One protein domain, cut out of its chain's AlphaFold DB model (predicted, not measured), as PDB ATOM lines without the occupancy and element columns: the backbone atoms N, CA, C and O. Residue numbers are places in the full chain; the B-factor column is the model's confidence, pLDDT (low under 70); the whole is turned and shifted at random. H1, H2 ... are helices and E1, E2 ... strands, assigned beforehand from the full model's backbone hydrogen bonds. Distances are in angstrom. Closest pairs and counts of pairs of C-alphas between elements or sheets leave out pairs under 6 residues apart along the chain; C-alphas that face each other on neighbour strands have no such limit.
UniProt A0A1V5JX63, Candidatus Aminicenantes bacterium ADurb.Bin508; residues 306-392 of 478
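This is residues 306 to 392 of the 478 residues of a protein of Candidatus Aminicenantes bacterium ADurb.Bin508 (UniProt A0A1V5JX63). One long helix, H3, runs along one side of the domain; across from it lie a small sheet of three strands, toward the last residues of H3, and a group of four short helices, H1, H2, H4 and H5, toward its first half. Within that group H5 sits between H4 and H1, and H2 is near the first residues of H3. The printed part has 87 residues, with elements in the order E1 H1 H2 H3 E2 H4 H5 E3; the sheet, in the order E1, E3, E2, is antiparallel throughout, and the class is mostly helix. The whole is compact, with a radius of gyration of the C-alphas of 12.5 A and spans of 37 by 30 by 20 A.

E1, residues 308 to 310, is an edge strand, antiparallel to the inner strand E3, residues 387 to 391, at 141 degrees; N 309 and O 388 are 2.8 A apart, within hydrogen-bond range. H1, residues 311 to 318, touches H5, residues 379 to 385, about perpendicular at 87 degrees, the closest C-alphas being those of Arg 312 and Leu 384, 4.5 A apart. H2, residues 321 to 328, only just touches H5, with 3 pairs of C-alphas within 8 A, the closest those of Glu 328 and Pro 381 at 5.5 A. H3, residues 334 to 353, touches H2 only at the corner, and only just, with 3 pairs of C-alphas within 8 A, the closest those of Met 327 and Arg 337 at 5.7 A. H3 only grazes the sheet, with residues 348 to 352. E2, residues 357 to 360, is the other edge strand, antiparallel to E3 at 173 degrees, with N 359 and O 389 2.9 A apart. H4, residues 362 to 368, forms a helical hairpin with H5, opposite ways at a steep tilt of 39 degrees, the closest C-alphas being those of Ala 367 and Phe 379, 5.1 A apart. H1 and H3 are apart. Every O i to N i+4 pair is within hydrogen-bond range in H2, H3, H4 and H5, and 3 of 4 in H1.

E1 begins at C-alpha 308, (-6.700, 29.257, -7.774), and is 7.0 A long. H1 measures 10.8 A and H2 10.3 A. H3 runs 28.7 A from C-alpha 334 at (4.036, 5.547, 0.388) to C-alpha 353. E2 measures 9.8 A, H4 9.9 A and H5 10.3 A. E3, 13.1 A long, ends at C-alpha 391, (-15.166, 28.172, -6.508).

The two C-alphas farthest apart, those of Ser 331 and Gly 355, are 37.7 A apart. The printed part has no cut. The link from H4 to H5, 10 residues, is short; the other links are tight. Mean pLDDT of the printed part is 87.6, and residue 306 and residues 370 to 373 are under 70.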
ATOM      1  N   GLU A 306      -8.747  35.242  -7.454       59.91
ATOM      2  CA  GLU A 306      -8.235  34.019  -8.037       59.91
ATOM      3  C   GLU A 306      -8.609  32.887  -7.087       59.91
ATOM      4  O   GLU A 306      -7.959  32.669  -6.069       59.91
ATOM      5  N   HIS A 307      -9.656  32.141  -7.441       76.19
ATOM      6  CA  HIS A 307     -10.053  30.886  -6.794       76.19
ATOM      7  C   HIS A 307      -9.013  29.771  -6.989       76.19
ATOM      8  O   HIS A 307      -9.317  28.597  -6.823       76.19
ATOM      9  N   ARG A 308      -7.785  30.133  -7.367       86.75
ATOM     10  CA  ARG A 308      -6.700  29.257  -7.774       86.75
ATOM     11  C   ARG A 308      -5.753  29.071  -6.611       86.75
ATOM     12  O   ARG A 308      -5.138  30.018  -6.125       86.75
ATOM     13  N   PHE A 309      -5.598  27.827  -6.209       89.06
ATOM     14  CA  PHE A 309      -4.770  27.431  -5.092       89.06
ATOM     15  C   PHE A 309      -3.723  26.432  -5.560       89.06
ATOM     16  O   PHE A 309      -3.984  25.571  -6.398       89.06
ATOM     17  N   ILE A 310      -2.529  26.537  -4.988       92.31
ATOM     18  CA  ILE A 310      -1.531  25.471  -5.064       92.31
ATOM     19  C   ILE A 310      -1.940  24.404  -4.045       92.31
ATOM     20  O   ILE A 310      -2.289  24.740  -2.908       92.31
ATOM     21  N   VAL A 311      -1.897  23.124  -4.423       94.19
ATOM     22  CA  VAL A 311      -2.313  22.016  -3.542       94.19
ATOM     23  C   VAL A 311      -1.536  22.016  -2.230       94.19
ATOM     24  O   VAL A 311      -2.137  21.813  -1.176       94.19
ATOM     25  N   ARG A 312      -0.232  22.328  -2.256       94.31
ATOM     26  CA  ARG A 312       0.585  22.523  -1.049       94.31
ATOM     27  C   ARG A 312      -0.079  23.489  -0.071       94.31
ATOM     28  O   ARG A 312      -0.246  23.150   1.093       94.31
ATOM     29  N   THR A 313      -0.523  24.651  -0.548       90.38
ATOM     30  CA  THR A 313      -1.187  25.654   0.297       90.38
ATOM     31  C   THR A 313      -2.494  25.126   0.881       90.38
ATOM     32  O   THR A 313      -2.782  25.389   2.045       90.38
ATOM     33  N   LEU A 314      -3.285  24.364   0.122       91.94
ATOM     34  CA  LEU A 314      -4.507  23.749   0.653       91.94
ATOM     35  C   LEU A 314      -4.181  22.726   1.745       91.94
ATOM     36  O   LEU A 314      -4.760  22.778   2.827       91.94
ATOM     37  N   LEU A 315      -3.208  21.845   1.501       93.88
ATOM     38  CA  LEU A 315      -2.802  20.827   2.468       93.88
ATOM     39  C   LEU A 315      -2.164  21.428   3.723       93.88
ATOM     40  O   LEU A 315      -2.438  20.935   4.809       93.88
ATOM     41  N   GLU A 316      -1.401  22.516   3.623       91.19
ATOM     42  CA  GLU A 316      -0.845  23.236   4.783       91.19
ATOM     43  C   GLU A 316      -1.929  23.800   5.718       91.19
ATOM     44  O   GLU A 316      -1.670  24.060   6.894       91.19
ATOM     45  N   ASN A 317      -3.155  23.994   5.226       88.69
ATOM     46  CA  ASN A 317      -4.294  24.378   6.062       88.69
ATOM     47  C   ASN A 317      -4.981  23.180   6.730       88.69
ATOM     48  O   ASN A 317      -5.710  23.361   7.706       88.69
ATOM     49  N   LEU A 318      -4.734  21.966   6.240       91.56
ATOM     50  CA  LEU A 318      -5.352  20.729   6.718       91.56
ATOM     51  C   LEU A 318      -4.419  19.889   7.593       91.56
ATOM     52  O   LEU A 318      -4.898  19.159   8.459       91.56
ATOM     53  N   LEU A 319      -3.113  19.973   7.343       91.81
ATOM     54  CA  LEU A 319      -2.075  19.102   7.877       91.81
ATOM     55  C   LEU A 319      -0.867  19.903   8.348       91.81
ATOM     56  O   LEU A 319      -0.577  20.992   7.848       91.81
ATOM     57  N   ASN A 320      -0.132  19.319   9.293       87.62
ATOM     58  CA  ASN A 320       1.126  19.873   9.772       87.62
ATOM     59  C   ASN A 320       2.168  19.967   8.648       87.62
ATOM     60  O   ASN A 320       2.325  19.002   7.893       87.62
ATOM     61  N   PRO A 321       2.953  21.060   8.568       86.81
ATOM     62  CA  PRO A 321       4.042  21.169   7.597       86.81
ATOM     63  C   PRO A 321       5.048  20.014   7.683       86.81
ATOM     64  O   PRO A 321       5.522  19.542   6.657       86.81
ATOM     65  N   GLU A 322       5.320  19.505   8.889       86.88
ATOM     66  CA  GLU A 322       6.196  18.343   9.110       86.88
ATOM     67  C   GLU A 322       5.630  17.059   8.486       86.88
ATOM     68  O   GLU A 322       6.366  16.260   7.908       86.88
ATOM     69  N   GLU A 323       4.307  16.877   8.528       89.00
ATOM     70  CA  GLU A 323       3.658  15.738   7.883       89.00
ATOM     71  C   GLU A 323       3.724  15.830   6.361       89.00
ATOM     72  O   GLU A 323       3.908  14.813   5.694       89.00
ATOM     73  N   ILE A 324       3.580  17.041   5.817       90.94
ATOM     74  CA  ILE A 324       3.713  17.298   4.382       90.94
ATOM     75  C   ILE A 324       5.156  17.040   3.947       90.94
ATOM     76  O   ILE A 324       5.360  16.306   2.986       90.94
ATOM     77  N   ALA A 325       6.143  17.551   4.688       89.06
ATOM     78  CA  ALA A 325       7.562  17.331   4.414       89.06
ATOM     79  C   ALA A 325       7.927  15.836   4.429       89.06
ATOM     80  O   ALA A 325       8.577  15.346   3.507       89.06
ATOM     81  N   GLY A 326       7.433  15.074   5.413       87.75
ATOM     82  CA  GLY A 326       7.637  13.620   5.466       87.75
ATOM     83  C   GLY A 326       6.965  12.851   4.319       87.75
ATOM     84  O   GLY A 326       7.417  11.769   3.946       87.75
ATOM     85  N   MET A 327       5.891  13.396   3.736       89.81
ATOM     86  CA  MET A 327       5.252  12.849   2.534       89.81
ATOM     87  C   MET A 327       5.900  13.335   1.233       89.81
ATOM     88  O   MET A 327       5.712  12.706   0.197       89.81
ATOM     89  N   GLU A 328       6.636  14.439   1.249       88.44
ATOM     90  CA  GLU A 328       7.344  14.948   0.079       88.44
ATOM     91  C   GLU A 328       8.584  14.103  -0.236       88.44
ATOM     92  O   GLU A 328       8.871  13.847  -1.405       88.44
ATOM     93  N   ASP A 329       9.250  13.580   0.798       84.38
ATOM     94  CA  ASP A 329      10.362  12.648   0.639       84.38
ATOM     95  C   ASP A 329       9.919  11.344  -0.072       84.38
ATOM     96  O   ASP A 329       9.070  10.606   0.450       84.38
ATOM     97  N   PRO A 330      10.498  10.988  -1.239       76.00
ATOM     98  CA  PRO A 330      10.225   9.727  -1.925       76.00
ATOM     99  C   PRO A 330      10.491   8.468  -1.086       76.00
ATOM    100  O   PRO A 330       9.800   7.459  -1.301       76.00
ATOM    101  N   SER A 331      11.442   8.506  -0.139       77.56
ATOM    102  CA  SER A 331      11.680   7.412   0.824       77.56
ATOM    103  C   SER A 331      10.652   7.342   1.951       77.56
ATOM    104  O   SER A 331      10.564   6.307   2.610       77.56
ATOM    105  N   GLY A 332       9.837   8.384   2.131       78.31
ATOM    106  CA  GLY A 332       8.785   8.431   3.141       78.31
ATOM    107  C   GLY A 332       7.656   7.417   2.912       78.31
ATOM    108  O   GLY A 332       7.637   6.658   1.934       78.31
ATOM    109  N   ASP A 333       6.661   7.438   3.798       84.06
ATOM    110  CA  ASP A 333       5.560   6.473   3.800       84.06
ATOM    111  C   ASP A 333       4.655   6.601   2.555       84.06
ATOM    112  O   ASP A 333       3.770   7.460   2.449       84.06
ATOM    113  N   LYS A 334       4.841   5.670   1.612       85.88
ATOM    114  CA  LYS A 334       4.036   5.547   0.388       85.88
ATOM    115  C   LYS A 334       2.545   5.361   0.674       85.88
ATOM    116  O   LYS A 334       1.719   5.845  -0.104       85.88
ATOM    117  N   ARG A 335       2.186   4.642   1.741       87.94
ATOM    118  CA  ARG A 335       0.786   4.423   2.123       87.94
ATOM    119  C   ARG A 335       0.172   5.741   2.570       87.94
ATOM    120  O   ARG A 335      -0.900   6.086   2.078       87.94
ATOM    121  N   LYS A 336       0.878   6.505   3.410       90.31
ATOM    122  CA  LYS A 336       0.437   7.836   3.849       90.31
ATOM    123  C   LYS A 336       0.228   8.779   2.660       90.31
ATOM    124  O   LYS A 336      -0.856   9.338   2.539       90.31
ATOM    125  N   ARG A 337       1.180   8.856   1.716       91.12
ATOM    126  CA  ARG A 337       1.041   9.664   0.480       91.12
ATOM    127  C   ARG A 337      -0.227   9.331  -0.310       91.12
ATOM    128  O   ARG A 337      -0.982  10.224  -0.686       91.12
ATOM    129  N   ASN A 338      -0.465   8.043  -0.563       90.31
ATOM    130  CA  ASN A 338      -1.634   7.593  -1.321       90.31
ATOM    131  C   ASN A 338      -2.944   7.852  -0.577       90.31
ATOM    132  O   ASN A 338      -3.906   8.291  -1.196       90.31
ATOM    133  N   ASN A 339      -2.978   7.610   0.734       92.31
ATOM    134  CA  ASN A 339      -4.155   7.875   1.557       92.31
ATOM    135  C   ASN A 339      -4.495   9.368   1.573       92.31
ATOM    136  O   ASN A 339      -5.656   9.717   1.403       92.31
ATOM    137  N   THR A 340      -3.494  10.239   1.717       93.75
ATOM    138  CA  THR A 340      -3.664  11.698   1.677       93.75
ATOM    139  C   THR A 340      -4.198  12.156   0.323       93.75
ATOM    140  O   THR A 340      -5.167  12.906   0.280       93.75
ATOM    141  N   ALA A 341      -3.621  11.675  -0.782       93.50
ATOM    142  CA  ALA A 341      -4.092  12.015  -2.126       93.50
ATOM    143  C   ALA A 341      -5.522  11.510  -2.386       93.50
ATOM    144  O   ALA A 341      -6.354  12.249  -2.900       93.50
ATOM    145  N   ASN A 342      -5.835  10.275  -1.979       92.88
ATOM    146  CA  ASN A 342      -7.186   9.724  -2.092       92.88
ATOM    147  C   ASN A 342      -8.190  10.499  -1.230       92.88
ATOM    148  O   ASN A 342      -9.295  10.763  -1.690       92.88
ATOM    149  N   LYS A 343      -7.805  10.883  -0.004       94.62
ATOM    150  CA  LYS A 343      -8.648  11.690   0.887       94.62
ATOM    151  C   LYS A 343      -8.890  13.084   0.307       94.62
ATOM    152  O   LYS A 343     -10.002  13.593   0.416       94.62
ATOM    153  N   LEU A 344      -7.879  13.693  -0.319       95.44
ATOM    154  CA  LEU A 344      -8.042  14.961  -1.029       95.44
ATOM    155  C   LEU A 344      -9.069  14.807  -2.154       95.44
ATOM    156  O   LEU A 344     -10.039  15.553  -2.176       95.44
ATOM    157  N   GLU A 345      -8.916  13.806  -3.020       94.19
ATOM    158  CA  GLU A 345      -9.837  13.592  -4.141       94.19
ATOM    159  C   GLU A 345     -11.267  13.294  -3.682       94.19
ATOM    160  O   GLU A 345     -12.208  13.891  -4.194       94.19
ATOM    161  N   SER A 346     -11.448  12.444  -2.663       93.69
ATOM    162  CA  SER A 346     -12.779  12.181  -2.104       93.69
ATOM    163  C   SER A 346     -13.397  13.434  -1.482       93.69
ATOM    164  O   SER A 346     -14.608  13.616  -1.534       93.69
ATOM    165  N   THR A 347     -12.570  14.305  -0.895       95.31
ATOM    166  CA  THR A 347     -13.019  15.596  -0.358       95.31
ATOM    167  C   THR A 347     -13.490  16.511  -1.484       95.31
ATOM    168  O   THR A 347     -14.557  17.103  -1.372       95.31
ATOM    169  N   LEU A 348     -12.721  16.611  -2.572       94.75
ATOM    170  CA  LEU A 348     -13.085  17.420  -3.735       94.75
ATOM    171  C   LEU A 348     -14.376  16.915  -4.387       94.75
ATOM    172  O   LEU A 348     -15.261  17.724  -4.645       94.75
ATOM    173  N   ALA A 349     -14.530  15.599  -4.548       93.19
ATOM    174  CA  ALA A 349     -15.759  14.994  -5.058       93.19
ATOM    175  C   ALA A 349     -16.973  15.319  -4.169       93.19
ATOM    176  O   ALA A 349     -18.003  15.772  -4.662       93.19
ATOM    177  N   ALA A 350     -16.834  15.193  -2.844       92.31
ATOM    178  CA  ALA A 350     -17.893  15.559  -1.900       92.31
ATOM    179  C   ALA A 350     -18.258  17.056  -1.966       92.31
ATOM    180  O   ALA A 350     -19.410  17.427  -1.720       92.31
ATOM    181  N   MET A 351     -17.284  17.922  -2.276       91.38
ATOM    182  CA  MET A 351     -17.520  19.346  -2.523       91.38
ATOM    183  C   MET A 351     -18.257  19.579  -3.848       91.38
ATOM    184  O   MET A 351     -19.205  20.363  -3.871       91.38
ATOM    185  N   GLU A 352     -17.890  18.885  -4.925       92.00
ATOM    186  CA  GLU A 352     -18.588  18.951  -6.220       92.00
ATOM    187  C   GLU A 352     -20.057  18.523  -6.096       92.00
ATOM    188  O   GLU A 352     -20.946  19.243  -6.549       92.00
ATOM    189  N   GLU A 353     -20.331  17.423  -5.384       89.94
ATOM    190  CA  GLU A 353     -21.693  16.937  -5.099       89.94
ATOM    191  C   GLU A 353     -22.572  17.987  -4.403       89.94
ATOM    192  O   GLU A 353     -23.793  17.996  -4.565       89.94
ATOM    193  N   ARG A 354     -21.955  18.901  -3.646       87.12
ATOM    194  CA  ARG A 354     -22.634  19.972  -2.905       87.12
ATOM    195  C   ARG A 354     -22.541  21.343  -3.582       87.12
ATOM    196  O   ARG A 354     -22.860  22.368  -2.969       87.12
ATOM    197  N   GLY A 355     -22.142  21.360  -4.854       85.12
ATOM    198  CA  GLY A 355     -22.232  22.513  -5.748       85.12
ATOM    199  C   GLY A 355     -20.963  23.356  -5.882       85.12
ATOM    200  O   GLY A 355     -21.015  24.396  -6.540       85.12
ATOM    201  N   TRP A 356     -19.830  22.956  -5.294       87.69
ATOM    202  CA  TRP A 356     -18.559  23.619  -5.606       87.69
ATOM    203  C   TRP A 356     -18.146  23.319  -7.040       87.69
ATOM    204  O   TRP A 356     -18.269  22.196  -7.517       87.69
ATOM    205  N   THR A 357     -17.590  24.321  -7.712       89.25
ATOM    206  CA  THR A 357     -16.879  24.096  -8.974       89.25
ATOM    207  C   THR A 357     -15.416  23.822  -8.653       89.25
ATOM    208  O   THR A 357     -14.760  24.663  -8.030       89.25
ATOM    209  N   VAL A 358     -14.924  22.649  -9.057       92.19
ATOM    210  CA  VAL A 358     -13.538  22.215  -8.850       92.19
ATOM    211  C   VAL A 358     -12.870  22.012 -10.208       92.19
ATOM    212  O   VAL A 358     -13.109  21.016 -10.889       92.19
ATOM    213  N   GLU A 359     -11.995  22.934 -10.606       93.25
ATOM    214  CA  GLU A 359     -11.196  22.761 -11.823       93.25
ATOM    215  C   GLU A 359      -9.818  22.204 -11.470       93.25
ATOM    216  O   GLU A 359      -9.023  22.817 -10.748       93.25
ATOM    217  N   ARG A 360      -9.533  21.006 -11.986       93.38
ATOM    218  CA  ARG A 360      -8.252  20.321 -11.804       93.38
ATOM    219  C   ARG A 360      -7.311  20.721 -12.937       93.38
ATOM    220  O   ARG A 360      -7.643  20.552 -14.107       93.38
ATOM    221  N   SER A 361      -6.135  21.250 -12.599       93.31
ATOM    222  CA  SER A 361      -5.119  21.582 -13.605       93.31
ATOM    223  C   SER A 361      -4.585  20.330 -14.323       93.31
ATOM    224  O   SER A 361      -4.621  19.236 -13.750       93.31
ATOM    225  N   PRO A 362      -4.040  20.453 -15.549       91.62
ATOM    226  CA  PRO A 362      -3.402  19.329 -16.233       91.62
ATOM    227  C   PRO A 362      -2.295  18.673 -15.395       91.62
ATOM    228  O   PRO A 362      -2.158  17.452 -15.391       91.62
ATOM    229  N   GLU A 363      -1.541  19.469 -14.631       92.19
ATOM    230  CA  GLU A 363      -0.504  18.978 -13.724       92.19
ATOM    231  C   GLU A 363      -1.092  18.150 -12.575       92.19
ATOM    232  O   GLU A 363      -0.506  17.136 -12.189       92.19
ATOM    233  N   TYR A 364      -2.257  18.554 -12.051       93.06
ATOM    234  CA  TYR A 364      -2.975  17.808 -11.016       93.06
ATOM    235  C   TYR A 364      -3.411  16.443 -11.543       93.06
ATOM    236  O   TYR A 364      -3.121  15.420 -10.923       93.06
ATOM    237  N   VAL A 365      -4.054  16.415 -12.715       90.75
ATOM    238  CA  VAL A 365      -4.520  15.171 -13.350       90.75
ATOM    239  C   VAL A 365      -3.339  14.237 -13.621       90.75
ATOM    240  O   VAL A 365      -3.359  13.081 -13.202       90.75
ATOM    241  N   ALA A 366      -2.251  14.756 -14.197       88.50
ATOM    242  CA  ALA A 366      -1.042  13.977 -14.460       88.50
ATOM    243  C   ALA A 366      -0.380  13.428 -13.180       88.50
ATOM    244  O   ALA A 366       0.199  12.338 -13.192       88.50
ATOM    245  N   ALA A 367      -0.440  14.163 -12.064       89.75
ATOM    246  CA  ALA A 367       0.067  13.691 -10.776       89.75
ATOM    247  C   ALA A 367      -0.850  12.627 -10.145       89.75
ATOM    248  O   ALA A 367      -0.361  11.661  -9.553       89.75
ATOM    249  N   MET A 368      -2.166  12.782 -10.281       87.69
ATOM    250  CA  MET A 368      -3.154  11.854  -9.727       87.69
ATOM    251  C   MET A 368      -3.277  10.551 -10.517       87.69
ATOM    252  O   MET A 368      -3.616   9.531  -9.908       87.69
ATOM    253  N   GLY A 369      -2.920  10.571 -11.805       80.50
ATOM    254  CA  GLY A 369      -3.023   9.446 -12.731       80.50
ATOM    255  C   GLY A 369      -4.451   9.231 -13.239       80.50
ATOM    256  O   GLY A 369      -5.420   9.641 -12.602       80.50
ATOM    257  N   ASP A 370      -4.576   8.549 -14.375       66.38
ATOM    258  CA  ASP A 370      -5.817   8.456 -15.159       66.38
ATOM    259  C   ASP A 370      -6.826   7.426 -14.602       66.38
ATOM    260  O   ASP A 370      -7.450   6.686 -15.354       66.38
ATOM    261  N   GLY A 371      -6.955   7.314 -13.274       58.72
ATOM    262  CA  GLY A 371      -7.877   6.398 -12.579       58.72
ATOM    263  C   GLY A 371      -7.509   4.907 -12.659       58.72
ATOM    264  O   GLY A 371      -7.551   4.212 -11.646       58.72
ATOM    265  N   GLU A 372      -7.083   4.426 -13.828       53.91
ATOM    266  CA  GLU A 372      -6.653   3.044 -14.089       53.91
ATOM    267  C   GLU A 372      -5.133   2.862 -13.946       53.91
ATOM    268  O   GLU A 372      -4.642   1.785 -13.595       53.91
ATOM    269  N   ALA A 373      -4.359   3.927 -14.171       63.91
ATOM    270  CA  ALA A 373      -2.906   3.890 -14.096       63.91
ATOM    271  C   ALA A 373      -2.397   4.048 -12.654       63.91
ATOM    272  O   ALA A 373      -2.818   4.917 -11.886       63.91
ATOM    273  N   ARG A 374      -1.402   3.234 -12.281       70.94
ATOM    274  CA  ARG A 374      -0.723   3.360 -10.986       70.94
ATOM    275  C   ARG A 374       0.014   4.700 -10.910       70.94
ATOM    276  O   ARG A 374       0.884   4.968 -11.737       70.94
ATOM    277  N   ARG A 375      -0.249   5.488  -9.859       83.81
ATOM    278  CA  ARG A 375       0.486   6.737  -9.585       83.81
ATOM    279  C   ARG A 375       1.995   6.512  -9.605       83.81
ATOM    280  O   ARG A 375       2.501   5.546  -9.019       83.81
ATOM    281  N   SER A 376       2.708   7.425 -10.263       81.25
ATOM    282  CA  SER A 376       4.167   7.370 -10.372       81.25
ATOM    283  C   SER A 376       4.838   7.407  -8.991       81.25
ATOM    284  O   SER A 376       4.278   7.912  -8.021       81.25
ATOM    285  N   ARG A 377       6.061   6.873  -8.861       77.88
ATOM    286  CA  ARG A 377       6.753   6.784  -7.557       77.88
ATOM    287  C   ARG A 377       6.928   8.148  -6.870       77.88
ATOM    288  O   ARG A 377       6.811   8.216  -5.650       77.88
ATOM    289  N   ASN A 378       7.123   9.204  -7.661       84.44
ATOM    290  CA  ASN A 378       7.356  10.577  -7.206       84.44
ATOM    291  C   ASN A 378       6.164  11.493  -7.532       84.44
ATOM    292  O   ASN A 378       6.345  12.665  -7.856       84.44
ATOM    293  N   PHE A 379       4.940  10.955  -7.499       91.12
ATOM    294  CA  PHE A 379       3.747  11.731  -7.839       91.12
ATOM    295  C   PHE A 379       3.441  12.836  -6.821       91.12
ATOM    296  O   PHE A 379       2.947  13.889  -7.199       91.12
ATOM    297  N   PHE A 380       3.738  12.612  -5.537       92.69
ATOM    298  CA  PHE A 380       3.279  13.492  -4.464       92.69
ATOM    299  C   PHE A 380       3.926  14.887  -4.502       92.69
ATOM    300  O   PHE A 380       3.176  15.854  -4.450       92.69
ATOM    301  N   PRO A 381       5.249  15.050  -4.723       92.88
ATOM    302  CA  PRO A 381       5.827  16.376  -4.964       92.88
ATOM    303  C   PRO A 381       5.189  17.110  -6.153       92.88
ATOM    304  O   PRO A 381       4.916  18.302  -6.073       92.88
ATOM    305  N   ARG A 382       4.870  16.394  -7.243       92.62
ATOM    306  CA  ARG A 382       4.165  16.985  -8.395       92.62
ATOM    307  C   ARG A 382       2.738  17.399  -8.038       92.62
ATOM    308  O   ARG A 382       2.288  18.452  -8.469       92.62
ATOM    309  N   LEU A 383       2.050  16.585  -7.235       94.31
ATOM    310  CA  LEU A 383       0.723  16.895  -6.719       94.31
ATOM    311  C   LEU A 383       0.767  18.162  -5.860       94.31
ATOM    312  O   LEU A 383      -0.068  19.032  -6.065       94.31
ATOM    313  N   LEU A 384       1.743  18.299  -4.957       94.56
ATOM    314  CA  LEU A 384       1.891  19.477  -4.093       94.56
ATOM    315  C   LEU A 384       2.024  20.780  -4.891       94.56
ATOM    316  O   LEU A 384       1.407  21.775  -4.519       94.56
ATOM    317  N   GLU A 385       2.771  20.761  -5.992       94.88
ATOM    318  CA  GLU A 385       2.987  21.940  -6.845       94.88
ATOM    319  C   GLU A 385       1.885  22.166  -7.893       94.88
ATOM    320  O   GLU A 385       1.865  23.190  -8.579       94.88
ATOM    321  N   SER A 386       0.946  21.226  -8.026       95.00
ATOM    322  CA  SER A 386      -0.177  21.364  -8.951       95.00
ATOM    323  C   SER A 386      -1.208  22.387  -8.466       95.00
ATOM    324  O   SER A 386      -1.238  22.788  -7.296       95.00
ATOM    325  N   ARG A 387      -2.063  22.835  -9.391       93.62
ATOM    326  CA  ARG A 387      -3.069  23.876  -9.142       93.62
ATOM    327  C   ARG A 387      -4.486  23.307  -9.128       93.62
ATOM    328  O   ARG A 387      -4.811  22.413  -9.913       93.62
ATOM    329  N   LEU A 388      -5.326  23.875  -8.274       92.62
ATOM    330  CA  LEU A 388      -6.763  23.627  -8.199       92.62
ATOM    331  C   LEU A 388      -7.509  24.956  -8.205       92.62
ATOM    332  O   LEU A 388      -7.124  25.870  -7.475       92.62
ATOM    333  N   GLU A 389      -8.578  25.058  -8.988       90.69
ATOM    334  CA  GLU A 389      -9.529  26.161  -8.875       90.69
ATOM    335  C   GLU A 389     -10.739  25.703  -8.053       90.69
ATOM    336  O   GLU A 389     -11.423  24.762  -8.443       90.69
ATOM    337  N   LEU A 390     -10.977  26.324  -6.894       87.81
ATOM    338  CA  LEU A 390     -12.075  25.998  -5.980       87.81
ATOM    339  C   LEU A 390     -13.014  27.194  -5.856       87.81
ATOM    340  O   LEU A 390     -12.736  28.146  -5.119       87.81
ATOM    341  N   THR A 391     -14.146  27.122  -6.549       83.56
ATOM    342  CA  THR A 391     -15.166  28.172  -6.508       83.56
ATOM    343  C   THR A 391     -16.359  27.701  -5.674       83.56
ATOM    344  O   THR A 391     -16.948  26.664  -5.997       83.56
ATOM    345  N   PRO A 392     -16.728  28.421  -4.593       78.62
ATOM    346  CA  PRO A 392     -17.886  28.061  -3.785       78.62
ATOM    347  C   PRO A 392     -19.191  28.220  -4.578       78.62
ATOM    348  O   PRO A 392     -19.275  29.093  -5.448       78.62
TER     349      PRO A 392